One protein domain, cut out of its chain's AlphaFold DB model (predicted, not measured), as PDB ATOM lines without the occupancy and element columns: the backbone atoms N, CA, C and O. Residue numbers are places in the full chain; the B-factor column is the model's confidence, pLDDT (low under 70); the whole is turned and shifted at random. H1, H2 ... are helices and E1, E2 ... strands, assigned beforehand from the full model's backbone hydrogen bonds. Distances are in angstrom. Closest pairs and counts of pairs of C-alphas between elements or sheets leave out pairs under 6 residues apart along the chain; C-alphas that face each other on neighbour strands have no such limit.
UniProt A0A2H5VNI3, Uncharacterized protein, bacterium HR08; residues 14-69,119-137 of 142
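AT A GLANCE: This is residues 14 to 69 and 119 to 137 of the 142 residues of an uncharacterized protein of bacterium HR08 (UniProt A0A2H5VNI3). Two small two-stranded sheets, E1 with E4 and E2 with E3, form a narrow strip along a hairpin of two helices, H1 and H2. The 75 printed residues have two named helices, then four named strands, H1 H2 E1 E2 E3 E4; both sheets are antiparallel, and the class is mixed. The whole is compact, with a radius of gyration of the C-alphas of 12.6 A, and elongated, spanning 39 by 20 by 20 A.

IN THESE COORDINATES: E1 is residues 61 to 64, E4 132 to 135, E2 119 to 122 and E3 125 to 129. H1, residues 15 to 36, runs 31.7 A from C-alpha 15 at (186.268, 232.760, 143.278); H2, residues 40 to 54, runs 21.2 A. E4 ends with C-alpha 135 at (183.104, 230.328, 132.831).

HOW THE PARTS SIT: In E1 and E4, N 61 and O 135 are 2.9 A apart, within hydrogen-bond range. In the hairpin E2 and E3, N 120 and O 128 are 2.8 A apart, within range. E3 runs on into E4 at 37 degrees. The closest C-alphas of H1 and E1, Ala 16 and Phe 61, are 5.1 A apart; those of H2 and E3, Val 42 and Met 127, 5.5 A. H1 and H2 touch at a shallow tilt of 21 degrees, opposite ways, closest at the C-alphas of Arg 31 and Ala 43, 4.8 A. In both helices every O i to N i+4 pair is within hydrogen-bond range.

THE WHOLE: The C-alphas farthest apart, Glu 14 and Gly 124, are 40.9 A apart. Residues 70 to 118 are not printed; C-alphas 69 and 119 are 9.2 A apart. No link printed whole is long, and no printed residue has pLDDT under 70.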
ATOM      1  N   GLU A  14     184.309 233.285 146.966       94.75
ATOM      2  CA  GLU A  14     184.770 234.529 146.349       94.75
ATOM      3  C   GLU A  14     185.467 234.325 144.998       94.75
ATOM      4  O   GLU A  14     185.999 235.287 144.439       94.75
ATOM      5  N   LEU A  15     185.485 233.099 144.464       94.50
ATOM      6  CA  LEU A  15     186.268 232.760 143.278       94.50
ATOM      7  C   LEU A  15     185.892 233.639 142.083       94.50
ATOM      8  O   LEU A  15     186.763 234.299 141.527       94.50
ATOM      9  N   ALA A  16     184.601 233.712 141.740       96.25
ATOM     10  CA  ALA A  16     184.133 234.508 140.604       96.25
ATOM     11  C   ALA A  16     184.504 235.992 140.757       96.25
ATOM     12  O   ALA A  16     185.070 236.598 139.850       96.25
ATOM     13  N   ARG A  17     184.282 236.554 141.954       96.44
ATOM     14  CA  ARG A  17     184.652 237.934 142.295       96.44
ATOM     15  C   ARG A  17     186.155 238.177 142.126       96.44
ATOM     16  O   ARG A  17     186.555 239.188 141.556       96.44
ATOM     17  N   THR A  18     186.979 237.250 142.607       95.44
ATOM     18  CA  THR A  18     188.445 237.338 142.544       95.44
ATOM     19  C   THR A  18     188.943 237.221 141.104       95.44
ATOM     20  O   THR A  18     189.775 238.021 140.676       95.44
ATOM     21  N   CYS A  19     188.402 236.273 140.336       95.81
ATOM     22  CA  CYS A  19     188.707 236.109 138.918       95.81
ATOM     23  C   CYS A  19     188.323 237.352 138.115       95.81
ATOM     24  O   CYS A  19     189.147 237.832 137.347       95.81
ATOM     25  N   ASN A  20     187.140 237.928 138.340       97.31
ATOM     26  CA  ASN A  20     186.691 239.128 137.630       97.31
ATOM     27  C   ASN A  20     187.518 240.368 137.985       97.31
ATOM     28  O   ASN A  20     187.851 241.152 137.100       97.31
ATOM     29  N   ALA A  21     187.915 240.524 139.252       95.25
ATOM     30  CA  ALA A  21     188.822 241.596 139.655       95.25
ATOM     31  C   ALA A  21     190.194 241.470 138.971       95.25
ATOM     32  O   ALA A  21     190.735 242.455 138.470       95.25
ATOM     33  N   TYR A  22     190.742 240.252 138.902       93.25
ATOM     34  CA  TYR A  22     191.999 240.003 138.200       93.25
ATOM     35  C   TYR A  22     191.861 240.183 136.681       93.25
ATOM     36  O   TYR A  22     192.710 240.819 136.061       93.25
ATOM     37  N   ALA A  23     190.774 239.685 136.084       94.88
ATOM     38  CA  ALA A  23     190.480 239.850 134.666       94.88
ATOM     39  C   ALA A  23     190.414 241.331 134.286       94.88
ATOM     40  O   ALA A  23     191.062 241.717 133.318       94.88
ATOM     41  N   ARG A  24     189.729 242.167 135.084       95.94
ATOM     42  CA  ARG A  24     189.685 243.620 134.868       95.94
ATOM     43  C   ARG A  24     191.079 244.235 134.838       95.94
ATOM     44  O   ARG A  24     191.417 244.917 133.881       95.94
ATOM     45  N   ALA A  25     191.910 243.932 135.836       92.25
ATOM     46  CA  ALA A  25     193.267 244.470 135.905       92.25
ATOM     47  C   ALA A  25     194.114 244.089 134.675       92.25
ATOM     48  O   ALA A  25     194.869 244.915 134.163       92.25
ATOM     49  N   VAL A  26     193.973 242.856 134.177       91.75
ATOM     50  CA  VAL A  26     194.653 242.408 132.951       91.75
ATOM     51  C   VAL A  26     194.090 243.112 131.713       91.75
ATOM     52  O   VAL A  26     194.868 243.554 130.873       91.75
ATOM     53  N   ILE A  27     192.764 243.225 131.594       94.75
ATOM     54  CA  ILE A  27     192.084 243.889 130.471       94.75
ATOM     55  C   ILE A  27     192.535 245.347 130.361       94.75
ATOM     56  O   ILE A  27     192.964 245.772 129.291       94.75
ATOM     57  N   GLU A  28     192.524 246.089 131.468       93.88
ATOM     58  CA  GLU A  28     192.969 247.483 131.522       93.88
ATOM     59  C   GLU A  28     194.449 247.628 131.129       93.88
ATOM     60  O   GLU A  28     194.805 248.490 130.320       93.88
ATOM     61  N   ALA A  29     195.318 246.766 131.670       90.44
ATOM     62  CA  ALA A  29     196.752 246.809 131.395       90.44
ATOM     63  C   ALA A  29     197.074 246.505 129.923       90.44
ATOM     64  O   ALA A  29     197.893 247.200 129.311       90.44
ATOM     65  N   GLU A  30     196.428 245.488 129.347       92.19
ATOM     66  CA  GLU A  30     196.636 245.094 127.954       92.19
ATOM     67  C   GLU A  30     196.011 246.097 126.983       92.19
ATOM     68  O   GLU A  30     196.674 246.479 126.018       92.19
ATOM     69  N   ARG A  31     194.809 246.622 127.266       94.69
ATOM     70  CA  ARG A  31     194.214 247.723 126.491       94.69
ATOM     71  C   ARG A  31     195.170 248.909 126.421       94.69
ATOM     72  O   ARG A  31     195.540 249.336 125.330       94.69
ATOM     73  N   GLY A  32     195.662 249.367 127.574       92.75
ATOM     74  CA  GLY A  32     196.619 250.470 127.632       92.75
ATOM     75  C   GLY A  32     197.941 250.160 126.921       92.75
ATOM     76  O   GLY A  32     198.580 251.064 126.387       92.75
ATOM     77  N   PHE A  33     198.380 248.897 126.887       91.50
ATOM     78  CA  PHE A  33     199.523 248.490 126.069       91.50
ATOM     79  C   PHE A  33     199.222 248.665 124.577       91.50
ATOM     80  O   PHE A  33     199.971 249.361 123.897       91.50
ATOM     81  N   PHE A  34     198.130 248.094 124.070       92.94
ATOM     82  CA  PHE A  34     197.813 248.135 122.641       92.94
ATOM     83  C   PHE A  34     197.475 249.541 122.133       92.94
ATOM     84  O   PHE A  34     197.846 249.873 121.009       92.94
ATOM     85  N   GLU A  35     196.892 250.396 122.975       94.12
ATOM     86  CA  GLU A  35     196.698 251.823 122.684       94.12
ATOM     87  C   GLU A  35     198.035 252.555 122.493       94.12
ATOM     88  O   GLU A  35     198.209 253.285 121.519       94.12
ATOM     89  N   ARG A  36     199.024 252.320 123.370       93.06
ATOM     90  CA  ARG A  36     200.352 252.957 123.262       93.06
ATOM     91  C   ARG A  36     201.126 252.560 122.004       93.06
ATOM     92  O   ARG A  36     201.991 253.320 121.579       93.06
ATOM     93  N   TYR A  37     200.850 251.385 121.441       90.88
ATOM     94  CA  TYR A  37     201.503 250.872 120.231       90.88
ATOM     95  C   TYR A  37     200.635 251.003 118.964       90.88
ATOM     96  O   TYR A  37     200.979 250.413 117.943       90.88
ATOM     97  N   ASP A  38     199.534 251.766 119.018       92.12
ATOM     98  CA  ASP A  38     198.603 252.020 117.900       92.12
ATOM     99  C   ASP A  38     198.021 250.742 117.252       92.12
ATOM    100  O   ASP A  38     197.743 250.668 116.055       92.12
ATOM    101  N   LEU A  39     197.798 249.703 118.061       92.25
ATOM    102  CA  LEU A  39     197.139 248.461 117.644       92.25
ATOM    103  C   LEU A  39     195.644 248.525 117.964       92.25
ATOM    104  O   LEU A  39     195.122 247.751 118.768       92.25
ATOM    105  N   ARG A  40     194.958 249.475 117.320       91.88
ATOM    106  CA  ARG A  40     193.553 249.822 117.599       91.88
ATOM    107  C   ARG A  40     192.577 248.637 117.582       91.88
ATOM    108  O   ARG A  40     191.870 248.508 118.576       91.88
ATOM    109  N   PRO A  41     192.584 247.722 116.590       93.19
ATOM    110  CA  PRO A  41     191.646 246.590 116.592       93.19
ATOM    111  C   PRO A  41     191.783 245.700 117.835       93.19
ATOM    112  O   PRO A  41     190.810 245.178 118.368       93.19
ATOM    113  N   VAL A  42     193.010 245.560 118.340       94.62
ATOM    114  CA  VAL A  42     193.294 244.765 119.535       94.62
ATOM    115  C   VAL A  42     192.850 245.507 120.796       94.62
ATOM    116  O   VAL A  42     192.322 244.888 121.713       94.62
ATOM    117  N   ALA A  43     193.036 246.828 120.855       95.31
ATOM    118  CA  ALA A  43     192.529 247.643 121.957       95.31
ATOM    119  C   ALA A  43     190.988 247.631 122.015       95.31
ATOM    120  O   ALA A  43     190.426 247.499 123.099       95.31
ATOM    121  N   GLU A  44     190.319 247.692 120.860       94.62
ATOM    122  CA  GLU A  44     188.859 247.599 120.731       94.62
ATOM    123  C   GLU A  44     188.327 246.254 121.242       94.62
ATOM    124  O   GLU A  44     187.372 246.239 122.016       94.62
ATOM    125  N   PHE A  45     189.008 245.140 120.946       95.56
ATOM    126  CA  PHE A  45     188.679 243.841 121.546       95.56
ATOM    127  C   PHE A  45     188.642 243.901 123.084       95.56
ATOM    128  O   PHE A  45     187.760 243.315 123.708       95.56
ATOM    129  N   TYR A  46     189.586 244.602 123.723       96.44
ATOM    130  CA  TYR A  46     189.594 244.720 125.184       96.44
ATOM    131  C   TYR A  46     188.479 245.625 125.719       96.44
ATOM    132  O   TYR A  46     188.006 245.376 126.825       96.44
ATOM    133  N   VAL A  47     188.024 246.616 124.946       96.94
ATOM    134  CA  VAL A  47     186.825 247.405 125.280       96.94
ATOM    135  C   VAL A  47     185.580 246.517 125.256       96.94
ATOM    136  O   VAL A  47     184.782 246.539 126.191       96.94
ATOM    137  N   GLU A  48     185.432 245.683 124.226       96.81
ATOM    138  CA  GLU A  48     184.324 244.724 124.139       96.81
ATOM    139  C   GLU A  48     184.377 243.692 125.273       96.81
ATOM    140  O   GLU A  48     183.356 243.375 125.886       96.81
ATOM    141  N   LEU A  49     185.571 243.193 125.599       97.31
ATOM    142  CA  LEU A  49     185.761 242.230 126.680       97.31
ATOM    143  C   LEU A  49     185.457 242.832 128.061       97.31
ATOM    144  O   LEU A  49     184.912 242.135 128.917       97.31
ATOM    145  N   GLU A  50     185.774 244.112 128.277       97.88
ATOM    146  CA  GLU A  50     185.389 244.851 129.483       97.88
ATOM    147  C   GLU A  50     183.863 244.971 129.600       97.88
ATOM    148  O   GLU A  50     183.305 244.672 130.655       97.88
ATOM    149  N   ALA A  51     183.168 245.285 128.503       98.12
ATOM    150  CA  ALA A  51     181.706 245.318 128.488       98.12
ATOM    151  C   ALA A  51     181.084 243.938 128.786       98.12
ATOM    152  O   ALA A  51     180.089 243.845 129.505       98.12
ATOM    153  N   ILE A  52     181.684 242.851 128.282       97.62
ATOM    154  CA  ILE A  52     181.276 241.480 128.631       97.62
ATOM    155  C   ILE A  52     181.477 241.221 130.126       97.62
ATOM    156  O   ILE A  52     180.589 240.650 130.758       97.62
ATOM    157  N   LEU A  53     182.622 241.627 130.687       97.94
ATOM    158  CA  LEU A  53     182.935 241.471 132.109       97.94
ATOM    159  C   LEU A  53     181.907 242.184 133.001       97.94
ATOM    160  O   LEU A  53     181.476 241.614 134.001       97.94
ATOM    161  N   ASP A  54     181.508 243.400 132.625       97.69
ATOM    162  CA  ASP A  54     180.519 244.212 133.347       97.69
ATOM    163  C   ASP A  54     179.108 243.607 133.309       97.69
ATOM    164  O   ASP A  54     178.316 243.816 134.228       97.69
ATOM    165  N   ALA A  55     178.795 242.843 132.261       97.38
ATOM    166  CA  ALA A  55     177.489 242.230 132.042       97.38
ATOM    167  C   ALA A  55     177.387 240.771 132.531       97.38
ATOM    168  O   ALA A  55     176.365 240.118 132.293       97.38
ATOM    169  N   LEU A  56     178.428 240.223 133.172       96.56
ATOM    170  CA  LEU A  56     178.409 238.836 133.635       96.56
ATOM    171  C   LEU A  56     177.348 238.602 134.726       96.56
ATOM    172  O   LEU A  56     177.226 239.413 135.645       96.56
ATOM    173  N   PRO A  57     176.622 237.471 134.682       94.50
ATOM    174  CA  PRO A  57     175.711 237.094 135.756       94.50
ATOM    175  C   PRO A  57     176.466 236.654 137.020       94.50
ATOM    176  O   PRO A  57     177.645 236.290 136.982       94.50
ATOM    177  N   ASP A  58     175.752 236.615 138.146       91.44
ATOM    178  CA  ASP A  58     176.299 236.152 139.422       91.44
ATOM    179  C   ASP A  58     176.911 234.748 139.309       91.44
ATOM    180  O   ASP A  58     176.315 233.804 138.788       91.44
ATOM    181  N   GLY A  59     178.132 234.607 139.824       93.31
ATOM    182  CA  GLY A  59     178.887 233.354 139.788       93.31
ATOM    183  C   GLY A  59     179.606 233.069 138.465       93.31
ATOM    184  O   GLY A  59     180.445 232.168 138.444       93.31
ATOM    185  N   ALA A  60     179.350 233.830 137.395       96.50
ATOM    186  CA  ALA A  60     180.142 233.761 136.172       96.50
ATOM    187  C   ALA A  60     181.418 234.604 136.280       96.50
ATOM    188  O   ALA A  60     181.477 235.620 136.980       96.50
ATOM    189  N   PHE A  61     182.463 234.177 135.576       97.62
ATOM    190  CA  PHE A  61     183.722 234.907 135.541       97.62
ATOM    191  C   PHE A  61     184.493 234.754 134.234       97.62
ATOM    192  O   PHE A  61     184.349 233.765 133.511       97.62
ATOM    193  N   LEU A  62     185.348 235.737 133.949       97.25
ATOM    194  CA  LEU A  62     186.355 235.637 132.897       97.25
ATOM    195  C   LEU A  62     187.660 235.060 133.443       97.25
ATOM    196  O   LEU A  62     188.094 235.365 134.555       97.25
ATOM    197  N   LEU A  63     188.319 234.256 132.618       94.25
ATOM    198  CA  LEU A  63     189.654 233.744 132.886       94.25
ATOM    199  C   LEU A  63     190.464 233.745 131.594       94.25
ATOM    200  O   LEU A  63     189.941 233.419 130.532       94.25
ATOM    201  N   ASN A  64     191.752 234.073 131.673       92.81
ATOM    202  CA  ASN A  64     192.664 233.848 130.561       92.81
ATOM    203  C   ASN A  64     193.449 232.550 130.805       92.81
ATOM    204  O   ASN A  64     194.181 232.415 131.787       92.81
ATOM    205  N   ILE A  65     193.252 231.571 129.928       89.44
ATOM    206  CA  ILE A  65     193.843 230.235 129.994       89.44
ATOM    207  C   ILE A  65     194.725 229.952 128.774       89.44
ATOM    208  O   ILE A  65     194.664 230.605 127.735       89.44
ATOM    209  N   GLY A  66     195.564 228.923 128.881       83.88
ATOM    210  CA  GLY A  66     196.415 228.494 127.773       83.88
ATOM    211  C   GLY A  66     197.617 229.411 127.549       83.88
ATOM    212  O   GLY A  66     198.175 229.966 128.492       83.88
ATOM    213  N   TRP A  67     198.094 229.502 126.310       73.44
ATOM    214  CA  TRP A  67     199.419 230.055 125.980       73.44
ATOM    215  C   TRP A  67     199.392 231.487 125.424       73.44
ATOM    216  O   TRP A  67     200.445 232.002 125.033       73.44
ATOM    217  N   GLY A  68     198.207 232.100 125.381       77.25
ATOM    218  CA  GLY A  68     197.945 233.413 124.795       77.25
ATOM    219  C   GLY A  68     198.423 234.587 125.643       77.25
ATOM    220  O   GLY A  68     199.267 235.356 125.194       77.25
ATOM    221  N   GLY A  69     197.958 234.665 126.893       75.50
ATOM    222  CA  GLY A  69     198.220 235.792 127.801       75.50
ATOM    223  C   GLY A  69     199.661 235.943 128.309       75.50
ATOM    224  O   GLY A  69     199.979 236.903 129.005       75.50
ATOM    225  N   ILE A 119     199.228 237.300 119.403       91.38
ATOM    226  CA  ILE A 119     197.957 237.770 118.853       91.38
ATOM    227  C   ILE A 119     197.645 236.913 117.628       91.38
ATOM    228  O   ILE A 119     198.542 236.624 116.834       91.38
ATOM    229  N   GLY A 120     196.396 236.473 117.507       91.75
ATOM    230  CA  GLY A 120     195.878 235.820 116.311       91.75
ATOM    231  C   GLY A 120     195.627 236.834 115.197       91.75
ATOM    232  O   GLY A 120     195.148 237.939 115.457       91.75
ATOM    233  N   TYR A 121     195.957 236.449 113.969       93.12
ATOM    234  CA  TYR A 121     195.774 237.282 112.783       93.12
ATOM    235  C   TYR A 121     194.603 236.767 111.951       93.12
ATOM    236  O   TYR A 121     194.444 235.557 111.794       93.12
ATOM    237  N   GLU A 122     193.848 237.688 111.363       90.50
ATOM    238  CA  GLU A 122     192.810 237.404 110.374       90.50
ATOM    239  C   GLU A 122     192.920 238.412 109.230       90.50
ATOM    240  O   GLU A 122     193.123 239.602 109.459       90.50
ATOM    241  N   GLY A 123     192.886 237.934 107.982       89.19
ATOM    242  CA  GLY A 123     192.998 238.808 106.806       89.19
ATOM    243  C   GLY A 123     194.287 239.646 106.740       89.19
ATOM    244  O   GLY A 123     194.323 240.653 106.043       89.19
ATOM    245  N   GLY A 124     195.341 239.259 107.470       88.75
ATOM    246  CA  GLY A 124     196.593 240.018 107.581       88.75
ATOM    247  C   GLY A 124     196.615 241.078 108.690       88.75
ATOM    248  O   GLY A 124     197.665 241.679 108.912       88.75
ATOM    249  N   ALA A 125     195.518 241.271 109.426       87.31
ATOM    250  CA  ALA A 125     195.439 242.182 110.563       87.31
ATOM    251  C   ALA A 125     195.548 241.424 111.904       87.31
ATOM    252  O   ALA A 125     195.024 240.313 112.019       87.31
ATOM    253  N   PRO A 126     196.210 241.991 112.931       90.06
ATOM    254  CA  PRO A 126     196.186 241.447 114.287       90.06
ATOM    255  C   PRO A 126     194.824 241.727 114.931       90.06
ATOM    256  O   PRO A 126     194.463 242.886 115.116       90.06
ATOM    257  N   MET A 127     194.085 240.675 115.284       86.38
ATOM    258  CA  MET A 127     192.688 240.806 115.722       86.38
ATOM    259  C   MET A 127     192.412 240.169 117.083       86.38
ATOM    260  O   MET A 127     191.620 240.698 117.854       86.38
ATOM    261  N   TYR A 128     193.059 239.046 117.408       88.56
ATOM    262  CA  TYR A 128     192.579 238.190 118.496       88.56
ATOM    263  C   TYR A 128     193.609 237.994 119.608       88.56
ATOM    264  O   TYR A 128     194.488 237.130 119.493       88.56
ATOM    265  N   PRO A 129     193.506 238.736 120.725       91.75
ATOM    266  CA  PRO A 129     194.097 238.313 121.983       91.75
ATOM    267  C   PRO A 129     193.622 236.908 122.350       91.75
ATOM    268  O   PRO A 129     192.438 236.585 122.299       91.75
ATOM    269  N   LEU A 130     194.566 236.045 122.709       91.25
ATOM    270  CA  LEU A 130     194.298 234.622 122.882       91.25
ATOM    271  C   LEU A 130     194.043 234.263 124.352       91.25
ATOM    272  O   LEU A 130     194.646 234.830 125.266       91.25
ATOM    273  N   GLY A 131     193.232 233.225 124.566       92.50
ATOM    274  CA  GLY A 131     193.106 232.534 125.853       92.50
ATOM    275  C   GLY A 131     191.945 232.976 126.740       92.50
ATOM    276  O   GLY A 131     191.703 232.326 127.751       92.50
ATOM    277  N   TRP A 132     191.212 234.029 126.389       94.81
ATOM    278  CA  TRP A 132     190.048 234.459 127.165       94.81
ATOM    279  C   TRP A 132     188.893 233.466 127.051       94.81
ATOM    280  O   TRP A 132     188.476 233.100 125.954       94.81
ATOM    281  N   VAL A 133     188.379 233.040 128.202       95.50
ATOM    282  CA  VAL A 133     187.204 232.182 128.328       95.50
ATOM    283  C   VAL A 133     186.245 232.762 129.357       95.50
ATOM    284  O   VAL A 133     186.660 233.326 130.372       95.50
ATOM    285  N   ARG A 134     184.952 232.583 129.094       96.12
ATOM    286  CA  ARG A 134     183.869 232.825 130.043       96.12
ATOM    287  C   ARG A 134     183.516 231.497 130.699       96.12
ATOM    288  O   ARG A 134     183.272 230.512 130.006       96.12
ATOM    289  N   VAL A 135     183.518 231.475 132.024       95.44
ATOM    290  CA  VAL A 135     183.104 230.328 132.831       95.44
ATOM    291  C   VAL A 135     181.821 230.706 133.541       95.44
ATOM    292  O   VAL A 135     181.758 231.750 134.186       95.44
ATOM    293  N   GLU A 136     180.809 229.855 133.430       93.12
ATOM    294  CA  GLU A 136     179.497 230.117 134.009       93.12
ATOM    295  C   GLU A 136     178.994 228.907 134.783       93.12
ATOM    296  O   GLU A 136     179.260 227.769 134.376       93.12
ATOM    297  N   PRO A 137     178.233 229.122 135.867       87.19
ATOM    298  CA  PRO A 137     177.477 228.054 136.487       87.19
ATOM    299  C   PRO A 137     176.546 227.416 135.455       87.19
ATOM    300  O   PRO A 137     175.800 228.105 134.755       87.19
TER     301      PRO A 137